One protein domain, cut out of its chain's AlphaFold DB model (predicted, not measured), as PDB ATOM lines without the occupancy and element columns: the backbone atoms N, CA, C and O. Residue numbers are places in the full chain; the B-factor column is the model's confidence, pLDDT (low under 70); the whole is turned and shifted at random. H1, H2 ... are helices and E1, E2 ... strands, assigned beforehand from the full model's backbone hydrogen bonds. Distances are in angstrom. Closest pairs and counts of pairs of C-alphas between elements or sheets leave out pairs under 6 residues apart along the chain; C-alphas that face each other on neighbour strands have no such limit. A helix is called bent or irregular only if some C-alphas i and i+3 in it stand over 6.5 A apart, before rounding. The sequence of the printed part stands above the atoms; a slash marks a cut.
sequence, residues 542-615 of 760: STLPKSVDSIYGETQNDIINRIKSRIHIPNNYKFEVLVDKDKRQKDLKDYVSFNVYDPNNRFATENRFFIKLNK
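AT A GLANCE: This is residues 542 to 615 of the 760 residues of the protein "Peptidase M60 domain-containing protein" of Mycoplasma marinum (UniProt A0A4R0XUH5). A four-stranded sheet curls like part of a barrel, with helix H1 packed between its edge strands E1 and E2. The 74 printed residues include, in order, E1, H1, E2, E3, H2, E4; the mixed sheet runs E1 E4 E3 E2. This mixed helix-and-strand domain is compact, with a radius of gyration of the C-alphas of 12.5 A and spans of 37 by 25 by 21 A.

IN THESE COORDINATES: Find E1, residues 547 to 549, from C-alpha 547 at (42.113, -11.033, 33.325), 6.8 A. Then come H1, residues 556 to 566, 15.8 A, irregular with C-alphas 562 and 565 7.3 A apart; E2, residues 574 to 577, 10.2 A; E3, residues 591 to 597, 19.9 A; H2, residues 602 to 605, 5.3 A; and E4, residues 607 to 614, 23.0 A, which ends with C-alpha 614 at (46.887, -7.231, 34.587).

HOW THE PARTS SIT: Look at E4: it is antiparallel to E3, N 611 to O 592 2.8 A, and parallel to E1, N 548 to O 612 2.9 A. E2 and E3 form a hairpin, N 574 to O 597 2.8 A. E1, H1, E2 make a split strand-helix-strand unit, two same-way strands with E4 and E3 between them, its crossover right-handed. H1 is at the sheet's level, height 1.5 A, its closest C-alpha pair with E3 being Gln 556 and Val 592, 6.1 A; H2 only grazes the sheet. In H1, 5 of 7 O i to N i+4 pairs are within hydrogen-bond range; H2 is too short for one.

THE WHOLE: The farthest C-alphas, Tyr 552 and Asn 600, are 37.4 A apart. The printed part has no cut; the link E2 to E3 is long. Sixteen residues are under pLDDT 70, among them 550 to 555 and 578 to 585.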
ATOM      1  N   SER A 542      34.507 -19.070  28.849       77.38
ATOM      2  CA  SER A 542      33.733 -17.829  28.993       77.38
ATOM      3  C   SER A 542      33.377 -17.504  30.448       77.38
ATOM      4  O   SER A 542      33.208 -16.334  30.792       77.38
ATOM      5  N   THR A 543      33.330 -18.520  31.314       76.00
ATOM      6  CA  THR A 543      33.083 -18.364  32.756       76.00
ATOM      7  C   THR A 543      34.344 -17.967  33.524       76.00
ATOM      8  O   THR A 543      34.261 -17.507  34.663       76.00
ATOM      9  N   LEU A 544      35.526 -18.118  32.914       80.19
ATOM     10  CA  LEU A 544      36.782 -17.691  33.515       80.19
ATOM     11  C   LEU A 544      36.955 -16.170  33.395       80.19
ATOM     12  O   LEU A 544      36.706 -15.594  32.332       80.19
ATOM     13  N   PRO A 545      37.482 -15.499  34.435       75.94
ATOM     14  CA  PRO A 545      37.921 -14.117  34.304       75.94
ATOM     15  C   PRO A 545      38.930 -13.976  33.154       75.94
ATOM     16  O   PRO A 545      39.969 -14.637  33.150       75.94
ATOM     17  N   LYS A 546      38.658 -13.083  32.191       75.94
ATOM     18  CA  LYS A 546      39.584 -12.805  31.070       75.94
ATOM     19  C   LYS A 546      40.945 -12.304  31.559       75.94
ATOM     20  O   LYS A 546      41.980 -12.601  30.963       75.94
ATOM     21  N   SER A 547      40.929 -11.537  32.644       78.44
ATOM     22  CA  SER A 547      42.113 -11.033  33.325       78.44
ATOM     23  C   SER A 547      41.837 -10.826  34.806       78.44
ATOM     24  O   SER A 547      40.691 -10.604  35.200       78.44
ATOM     25  N   VAL A 548      42.894 -10.837  35.613       73.94
ATOM     26  CA  VAL A 548      42.839 -10.511  37.038       73.94
ATOM     27  C   VAL A 548      43.949  -9.525  37.365       73.94
ATOM     28  O   VAL A 548      45.088  -9.697  36.933       73.94
ATOM     29  N   ASP A 549      43.615  -8.487  38.123       71.25
ATOM     30  CA  ASP A 549      44.599  -7.532  38.618       71.25
ATOM     31  C   ASP A 549      45.438  -8.186  39.722       71.25
ATOM     32  O   ASP A 549      44.892  -8.789  40.652       71.25
ATOM     33  N   SER A 550      46.762  -8.078  39.594       61.56
ATOM     34  CA  SER A 550      47.700  -8.452  40.654       61.56
ATOM     35  C   SER A 550      47.846  -7.283  41.619       61.56
ATOM     36  O   SER A 550      48.222  -6.186  41.200       61.56
ATOM     37  N   ILE A 551      47.608  -7.519  42.906       56.78
ATOM     38  CA  ILE A 551      47.870  -6.541  43.967       56.78
ATOM     39  C   ILE A 551      49.353  -6.644  44.366       56.78
ATOM     40  O   ILE A 551      49.978  -7.703  44.238       56.78
ATOM     41  N   TYR A 552      49.968  -5.534  44.790       47.78
ATOM     42  CA  TYR A 552      51.393  -5.512  45.133       47.78
ATOM     43  C   TYR A 552      51.709  -6.506  46.265       47.78
ATOM     44  O   TYR A 552      51.170  -6.413  47.366       47.78
ATOM     45  N   GLY A 553      52.621  -7.444  46.001       52.03
ATOM     46  CA  GLY A 553      53.037  -8.474  46.958       52.03
ATOM     47  C   GLY A 553      52.161  -9.730  47.000       52.03
ATOM     48  O   GLY A 553      52.529 -10.655  47.716       52.03
ATOM     49  N   GLU A 554      51.064  -9.809  46.232       57.72
ATOM     50  CA  GLU A 554      50.302 -11.059  46.103       57.72
ATOM     51  C   GLU A 554      51.159 -12.152  45.447       57.72
ATOM     52  O   GLU A 554      51.789 -11.958  44.398       57.72
ATOM     53  N   THR A 555      51.147 -13.342  46.041       67.75
ATOM     54  CA  THR A 555      51.625 -14.554  45.380       67.75
ATOM     55  C   THR A 555      50.579 -15.047  44.375       67.75
ATOM     56  O   THR A 555      49.405 -14.686  44.428       67.75
ATOM     57  N   GLN A 556      50.971 -15.940  43.458       72.69
ATOM     58  CA  GLN A 556      49.991 -16.598  42.582       72.69
ATOM     59  C   GLN A 556      48.923 -17.364  43.379       72.69
ATOM     60  O   GLN A 556      47.778 -17.448  42.943       72.69
ATOM     61  N   ASN A 557      49.280 -17.887  44.556       73.25
ATOM     62  CA  ASN A 557      48.348 -18.580  45.435       73.25
ATOM     63  C   ASN A 557      47.278 -17.645  45.992       73.25
ATOM     64  O   ASN A 557      46.104 -18.003  45.983       73.25
ATOM     65  N   ASP A 558      47.665 -16.437  46.389       69.44
ATOM     66  CA  ASP A 558      46.732 -15.435  46.908       69.44
ATOM     67  C   ASP A 558      45.735 -15.014  45.823       69.44
ATOM     68  O   ASP A 558      44.523 -15.045  46.042       69.44
ATOM     69  N   ILE A 559      46.240 -14.750  44.610       72.44
ATOM     70  CA  ILE A 559      45.413 -14.402  43.446       72.44
ATOM     71  C   ILE A 559      44.407 -15.514  43.151       72.44
ATOM     72  O   ILE A 559      43.218 -15.244  42.975       72.44
ATOM     73  N   ILE A 560      44.868 -16.766  43.099       75.81
ATOM     74  CA  ILE A 560      43.990 -17.890  42.789       75.81
ATOM     75  C   ILE A 560      42.961 -18.121  43.896       75.81
ATOM     76  O   ILE A 560      41.782 -18.260  43.582       75.81
ATOM     77  N   ASN A 561      43.355 -18.113  45.170       73.94
ATOM     78  CA  ASN A 561      42.417 -18.289  46.282       73.94
ATOM     79  C   ASN A 561      41.328 -17.211  46.282       73.94
ATOM     80  O   ASN A 561      40.158 -17.524  46.499       73.94
ATOM     81  N   ARG A 562      41.687 -15.967  45.944       75.31
ATOM     82  CA  ARG A 562      40.751 -14.843  45.820       75.31
ATOM     83  C   ARG A 562      39.722 -15.028  44.704       75.31
ATOM     84  O   ARG A 562      38.575 -14.612  44.859       75.31
ATOM     85  N   ILE A 563      40.107 -15.622  43.573       73.44
ATOM     86  CA  ILE A 563      39.202 -15.806  42.424       73.44
ATOM     87  C   ILE A 563      38.563 -17.192  42.361       73.44
ATOM     88  O   ILE A 563      37.651 -17.385  41.563       73.44
ATOM     89  N   LYS A 564      39.004 -18.149  43.185       75.50
ATOM     90  CA  LYS A 564      38.566 -19.550  43.142       75.50
ATOM     91  C   LYS A 564      37.049 -19.698  43.225       75.50
ATOM     92  O   LYS A 564      36.488 -20.493  42.485       75.50
ATOM     93  N   SER A 565      36.380 -18.899  44.059       75.62
ATOM     94  CA  SER A 565      34.913 -18.905  44.191       75.62
ATOM     95  C   SER A 565      34.166 -18.447  42.934       75.62
ATOM     96  O   SER A 565      32.971 -18.687  42.818       75.62
ATOM     97  N   ARG A 566      34.854 -17.794  41.990       76.12
ATOM     98  CA  ARG A 566      34.300 -17.334  40.707       76.12
ATOM     99  C   ARG A 566      34.509 -18.349  39.583       76.12
ATOM    100  O   ARG A 566      33.992 -18.150  38.489       76.12
ATOM    101  N   ILE A 567      35.301 -19.394  39.826       77.00
ATOM    102  CA  ILE A 567      35.620 -20.429  38.844       77.00
ATOM    103  C   ILE A 567      34.683 -21.611  39.085       77.00
ATOM    104  O   ILE A 567      34.763 -22.282  40.112       77.00
ATOM    105  N   HIS A 568      33.820 -21.884  38.114       82.00
ATOM    106  CA  HIS A 568      32.915 -23.023  38.164       82.00
ATOM    107  C   HIS A 568      33.665 -24.292  37.737       82.00
ATOM    108  O   HIS A 568      34.099 -24.410  36.592       82.00
ATOM    109  N   ILE A 569      33.819 -25.243  38.662       84.50
ATOM    110  CA  ILE A 569      34.336 -26.589  38.383       84.50
ATOM    111  C   ILE A 569      33.325 -27.639  38.861       84.50
ATOM    112  O   ILE A 569      32.612 -27.381  39.832       84.50
ATOM    113  N   PRO A 570      33.252 -28.823  38.231       85.12
ATOM    114  CA  PRO A 570      32.376 -29.887  38.707       85.12
ATOM    115  C   PRO A 570      32.765 -30.346  40.124       85.12
ATOM    116  O   PRO A 570      33.950 -30.452  40.443       85.12
ATOM    117  N   ASN A 571      31.773 -30.653  40.966       83.19
ATOM    118  CA  ASN A 571      31.958 -30.906  42.406       83.19
ATOM    119  C   ASN A 571      32.918 -32.063  42.743       83.19
ATOM    120  O   ASN A 571      33.524 -32.076  43.813       83.19
ATOM    121  N   ASN A 572      33.061 -33.044  41.851       88.25
ATOM    122  CA  ASN A 572      33.957 -34.188  42.022       88.25
ATOM    123  C   ASN A 572      35.422 -33.883  41.659       88.25
ATOM    124  O   ASN A 572      36.294 -34.703  41.937       88.25
ATOM    125  N   TYR A 573      35.714 -32.718  41.078       91.38
ATOM    126  CA  TYR A 573      37.065 -32.340  40.676       91.38
ATOM    127  C   TYR A 573      37.785 -31.560  41.779       91.38
ATOM    128  O   TYR A 573      37.199 -30.804  42.555       91.38
ATOM    129  N   LYS A 574      39.102 -31.744  41.849       90.00
ATOM    130  CA  LYS A 574      39.994 -31.006  42.740       90.00
ATOM    131  C   LYS A 574      40.682 -29.876  41.996       90.00
ATOM    132  O   LYS A 574      40.887 -29.924  40.787       90.00
ATOM    133  N   PHE A 575      41.045 -28.869  42.776       88.25
ATOM    134  CA  PHE A 575      41.713 -27.661  42.333       88.25
ATOM    135  C   PHE A 575      43.108 -27.612  42.964       88.25
ATOM    136  O   PHE A 575      43.220 -27.686  44.188       88.25
ATOM    137  N   GLU A 576      44.153 -27.460  42.154       87.06
ATOM    138  CA  GLU A 576      45.547 -27.375  42.606       87.06
ATOM    139  C   GLU A 576      46.205 -26.104  42.054       87.06
ATOM    140  O   GLU A 576      46.309 -25.902  40.843       87.06
ATOM    141  N   VAL A 577      46.648 -25.231  42.959       75.69
ATOM    142  CA  VAL A 577      47.389 -24.014  42.613       75.69
ATOM    143  C   VAL A 577      48.836 -24.379  42.311       75.69
ATOM    144  O   VAL A 577      49.503 -25.023  43.121       75.69
ATOM    145  N   LEU A 578      49.362 -23.899  41.186       67.81
ATOM    146  CA  LEU A 578      50.766 -24.087  40.837       67.81
ATOM    147  C   LEU A 578      51.572 -22.853  41.227       67.81
ATOM    148  O   LEU A 578      51.793 -21.941  40.436       67.81
ATOM    149  N   VAL A 579      52.012 -22.834  42.481       54.34
ATOM    150  CA  VAL A 579      52.825 -21.756  43.042       54.34
ATOM    151  C   VAL A 579      54.185 -21.736  42.320       54.34
ATOM    152  O   VAL A 579      54.961 -22.682  42.398       54.34
ATOM    153  N   ASP A 580      54.458 -20.659  41.579       55.12
ATOM    154  CA  ASP A 580      55.783 -20.242  41.069       55.12
ATOM    155  C   ASP A 580      56.366 -20.889  39.791       55.12
ATOM    156  O   ASP A 580      57.405 -20.438  39.300       55.12
ATOM    157  N   LYS A 581      55.707 -21.871  39.163       54.81
ATOM    158  CA  LYS A 581      56.295 -22.567  37.993       54.81
ATOM    159  C   LYS A 581      56.289 -21.758  36.686       54.81
ATOM    160  O   LYS A 581      57.199 -21.941  35.877       54.81
ATOM    161  N   ASP A 582      55.329 -20.846  36.499       58.78
ATOM    162  CA  ASP A 582      55.153 -20.074  35.251       58.78
ATOM    163  C   ASP A 582      56.087 -18.879  35.105       58.78
ATOM    164  O   ASP A 582      56.438 -18.510  33.987       58.78
ATOM    165  N   LYS A 583      56.548 -18.286  36.216       59.69
ATOM    166  CA  LYS A 583      57.490 -17.153  36.171       59.69
ATOM    167  C   LYS A 583      58.807 -17.520  35.487       59.69
ATOM    168  O   LYS A 583      59.485 -16.645  34.954       59.69
ATOM    169  N   ARG A 584      59.149 -18.812  35.487       60.62
ATOM    170  CA  ARG A 584      60.318 -19.365  34.799       60.62
ATOM    171  C   ARG A 584      60.192 -19.288  33.272       60.62
ATOM    172  O   ARG A 584      61.204 -19.194  32.582       60.62
ATOM    173  N   GLN A 585      58.968 -19.258  32.738       69.50
ATOM    174  CA  GLN A 585      58.723 -19.104  31.310       69.50
ATOM    175  C   GLN A 585      58.354 -17.661  30.964       69.50
ATOM    176  O   GLN A 585      57.301 -17.141  31.327       69.50
ATOM    177  N   LYS A 586      59.221 -17.013  30.180       76.25
ATOM    178  CA  LYS A 586      59.095 -15.597  29.811       76.25
ATOM    179  C   LYS A 586      57.735 -15.233  29.198       76.25
ATOM    180  O   LYS A 586      57.248 -14.139  29.470       76.25
ATOM    181  N   ASP A 587      57.143 -16.126  28.406       79.25
ATOM    182  CA  ASP A 587      55.870 -15.888  27.709       79.25
ATOM    183  C   ASP A 587      54.629 -16.168  28.584       79.25
ATOM    184  O   ASP A 587      53.532 -15.725  28.249       79.25
ATOM    185  N   LEU A 588      54.796 -16.851  29.728       78.75
ATOM    186  CA  LEU A 588      53.732 -17.118  30.712       78.75
ATOM    187  C   LEU A 588      53.870 -16.300  32.002       78.75
ATOM    188  O   LEU A 588      52.990 -16.356  32.853       78.75
ATOM    189  N   LYS A 589      54.924 -15.486  32.144       78.06
ATOM    190  CA  LYS A 589      55.185 -14.667  33.345       78.06
ATOM    191  C   LYS A 589      54.043 -13.715  33.729       78.06
ATOM    192  O   LYS A 589      53.974 -13.268  34.869       78.06
ATOM    193  N   ASP A 590      53.206 -13.359  32.756       80.06
ATOM    194  CA  ASP A 590      52.060 -12.460  32.902       80.06
ATOM    195  C   ASP A 590      50.744 -13.250  33.010       80.06
ATOM    196  O   ASP A 590      49.674 -12.724  32.720       80.06
ATOM    197  N   TYR A 591      50.815 -14.524  33.397       83.62
ATOM    198  CA  TYR A 591      49.668 -15.388  33.635       83.62
ATOM    199  C   TYR A 591      49.761 -16.020  35.020       83.62
ATOM    200  O   TYR A 591      50.841 -16.303  35.541       83.62
ATOM    201  N   VAL A 592      48.592 -16.258  35.598       82.62
ATOM    202  CA  VAL A 592      48.411 -17.179  36.711       82.62
ATOM    203  C   VAL A 592      47.742 -18.438  36.187       82.62
ATOM    204  O   VAL A 592      46.974 -18.384  35.220       82.62
ATOM    205  N   SER A 593      48.035 -19.580  36.795       86.44
ATOM    206  CA  SER A 593      47.457 -20.840  36.360       86.44
ATOM    207  C   SER A 593      47.174 -21.797  37.505       86.44
ATOM    208  O   SER A 593      47.675 -21.660  38.622       86.44
ATOM    209  N   PHE A 594      46.325 -22.768  37.204       88.12
ATOM    210  CA  PHE A 594      45.867 -23.781  38.137       88.12
ATOM    211  C   PHE A 594      45.535 -25.067  37.386       88.12
ATOM    212  O   PHE A 594      45.161 -25.026  36.208       88.12
ATOM    213  N   ASN A 595      45.658 -26.192  38.081       92.00
ATOM    214  CA  ASN A 595      45.230 -27.494  37.597       92.00
ATOM    215  C   ASN A 595      43.837 -27.837  38.134       92.00
ATOM    216  O   ASN A 595      43.501 -27.530  39.282       92.00
ATOM    217  N   VAL A 596      43.058 -28.531  37.308       93.12
ATOM    218  CA  VAL A 596      41.791 -29.166  37.680       93.12
ATOM    219  C   VAL A 596      41.850 -30.629  37.258       93.12
ATOM    220  O   VAL A 596      42.276 -30.921  36.141       93.12
ATOM    221  N   TYR A 597      41.452 -31.548  38.137       95.25
ATOM    222  CA  TYR A 597      41.497 -32.991  37.868       95.25
ATOM    223  C   TYR A 597      40.511 -33.785  38.729       95.25
ATOM    224  O   TYR A 597      40.160 -33.359  39.829       95.25
ATOM    225  N   ASP A 598      40.093 -34.954  38.249       95.19
ATOM    226  CA  ASP A 598      39.359 -35.938  39.049       95.19
ATOM    227  C   ASP A 598      40.367 -36.689  39.939       95.19
ATOM    228  O   ASP A 598      41.312 -37.276  39.407       95.19
ATOM    229  N   PRO A 599      40.229 -36.693  41.279       93.75
ATOM    230  CA  PRO A 599      41.163 -37.390  42.162       93.75
ATOM    231  C   PRO A 599      41.209 -38.909  41.930       93.75
ATOM    232  O   PRO A 599      42.244 -39.517  42.189       93.75
ATOM    233  N   ASN A 600      40.140 -39.510  41.401       92.94
ATOM    234  CA  ASN A 600      40.078 -40.942  41.100       92.94
ATOM    235  C   ASN A 600      40.697 -41.286  39.739       92.94
ATOM    236  O   ASN A 600      41.016 -42.444  39.479       92.94
ATOM    237  N   ASN A 601      40.877 -40.295  38.863       91.88
ATOM    238  CA  ASN A 601      41.436 -40.493  37.529       91.88
ATOM    239  C   ASN A 601      42.280 -39.292  37.079       91.88
ATOM    240  O   ASN A 601      42.090 -38.729  35.993       91.88
ATOM    241  N   ARG A 602      43.212 -38.870  37.942       94.25
ATOM    242  CA  ARG A 602      43.962 -37.620  37.760       94.25
ATOM    243  C   ARG A 602      44.655 -37.571  36.405       94.25
ATOM    244  O   ARG A 602      44.444 -36.631  35.657       94.25
ATOM    245  N   PHE A 603      45.435 -38.586  36.045       93.12
ATOM    246  CA  PHE A 603      46.262 -38.530  34.833       93.12
ATOM    247  C   PHE A 603      45.465 -38.521  33.523       93.12
ATOM    248  O   PHE A 603      45.938 -37.970  32.532       93.12
ATOM    249  N   ALA A 604      44.258 -39.087  33.496       94.12
ATOM    250  CA  ALA A 604      43.418 -39.021  32.304       94.12
ATOM    251  C   ALA A 604      42.649 -37.699  32.195       94.12
ATOM    252  O   ALA A 604      42.292 -37.307  31.087       94.12
ATOM    253  N   THR A 605      42.386 -37.030  33.323       96.25
ATOM    254  CA  THR A 605      41.468 -35.882  33.397       96.25
ATOM    255  C   THR A 605      42.141 -34.550  33.706       96.25
ATOM    256  O   THR A 605      41.517 -33.506  33.542       96.25
ATOM    257  N   GLU A 606      43.395 -34.545  34.149       95.25
ATOM    258  CA  GLU A 606      44.066 -33.329  34.583       95.25
ATOM    259  C   GLU A 606      44.266 -32.341  33.437       95.25
ATOM    260  O   GLU A 606      44.822 -32.651  32.379       95.25
ATOM    261  N   ASN A 607      43.854 -31.101  33.681       94.94
ATOM    262  CA  ASN A 607      44.064 -30.000  32.765       94.94
ATOM    263  C   ASN A 607      44.500 -28.739  33.496       94.94
ATOM    264  O   ASN A 607      44.178 -28.538  34.666       94.94
ATOM    265  N   ARG A 608      45.235 -27.891  32.781       91.62
ATOM    266  CA  ARG A 608      45.758 -26.629  33.290       91.62
ATOM    267  C   ARG A 608      45.096 -25.460  32.590       91.62
ATOM    268  O   ARG A 608      44.993 -25.442  31.366       91.62
ATOM    269  N   PHE A 609      44.719 -24.456  33.364       90.00
ATOM    270  CA  PHE A 609      44.062 -23.247  32.878       90.00
ATOM    271  C   PHE A 609      44.906 -22.020  33.180       90.00
ATOM    272  O   PHE A 609      45.662 -22.008  34.147       90.00
ATOM    273  N   PHE A 610      44.784 -20.995  32.341       86.88
ATOM    274  CA  PHE A 610      45.621 -19.800  32.394       86.88
ATOM    275  C   PHE A 610      44.746 -18.552  32.384       86.88
ATOM    276  O   PHE A 610      43.927 -18.382  31.482       86.88
ATOM    277  N   ILE A 611      44.981 -17.651  33.331       84.31
ATOM    278  CA  ILE A 611      44.301 -16.361  33.442       84.31
ATOM    279  C   ILE A 611      45.351 -15.260  33.325       84.31
ATOM    280  O   ILE A 611      46.394 -15.314  33.977       84.31
ATOM    281  N   LYS A 612      45.098 -14.273  32.461       83.75
ATOM    282  CA  LYS A 612      46.031 -13.166  32.238       83.75
ATOM    283  C   LYS A 612      46.098 -12.280  33.480       83.75
ATOM    284  O   LYS A 612      45.069 -11.912  34.042       83.75
ATOM    285  N   LEU A 613      47.301 -11.904  33.883       77.94
ATOM    286  CA  LEU A 613      47.529 -10.929  34.936       77.94
ATOM    287  C   LEU A 613      47.586  -9.533  34.329       77.94
ATOM    288  O   LEU A 613      48.416  -9.240  33.465       77.94
ATOM    289  N   ASN A 614      46.730  -8.651  34.824       71.00
ATOM    290  CA  ASN A 614      46.887  -7.231  34.587       71.00
ATOM    291  C   ASN A 614      47.930  -6.717  35.568       71.00
ATOM    292  O   ASN A 614      47.738  -6.698  36.786       71.00
ATOM    293  N   LYS A 615      49.062  -6.286  35.017       57.91
ATOM    294  CA  LYS A 615      50.026  -5.472  35.747       57.91
ATOM    295  C   LYS A 615      49.514  -4.045  35.765       57.91
ATOM    296  O   LYS A 615      50.042  -3.182  35.066       57.91
TER     297      LYS A 615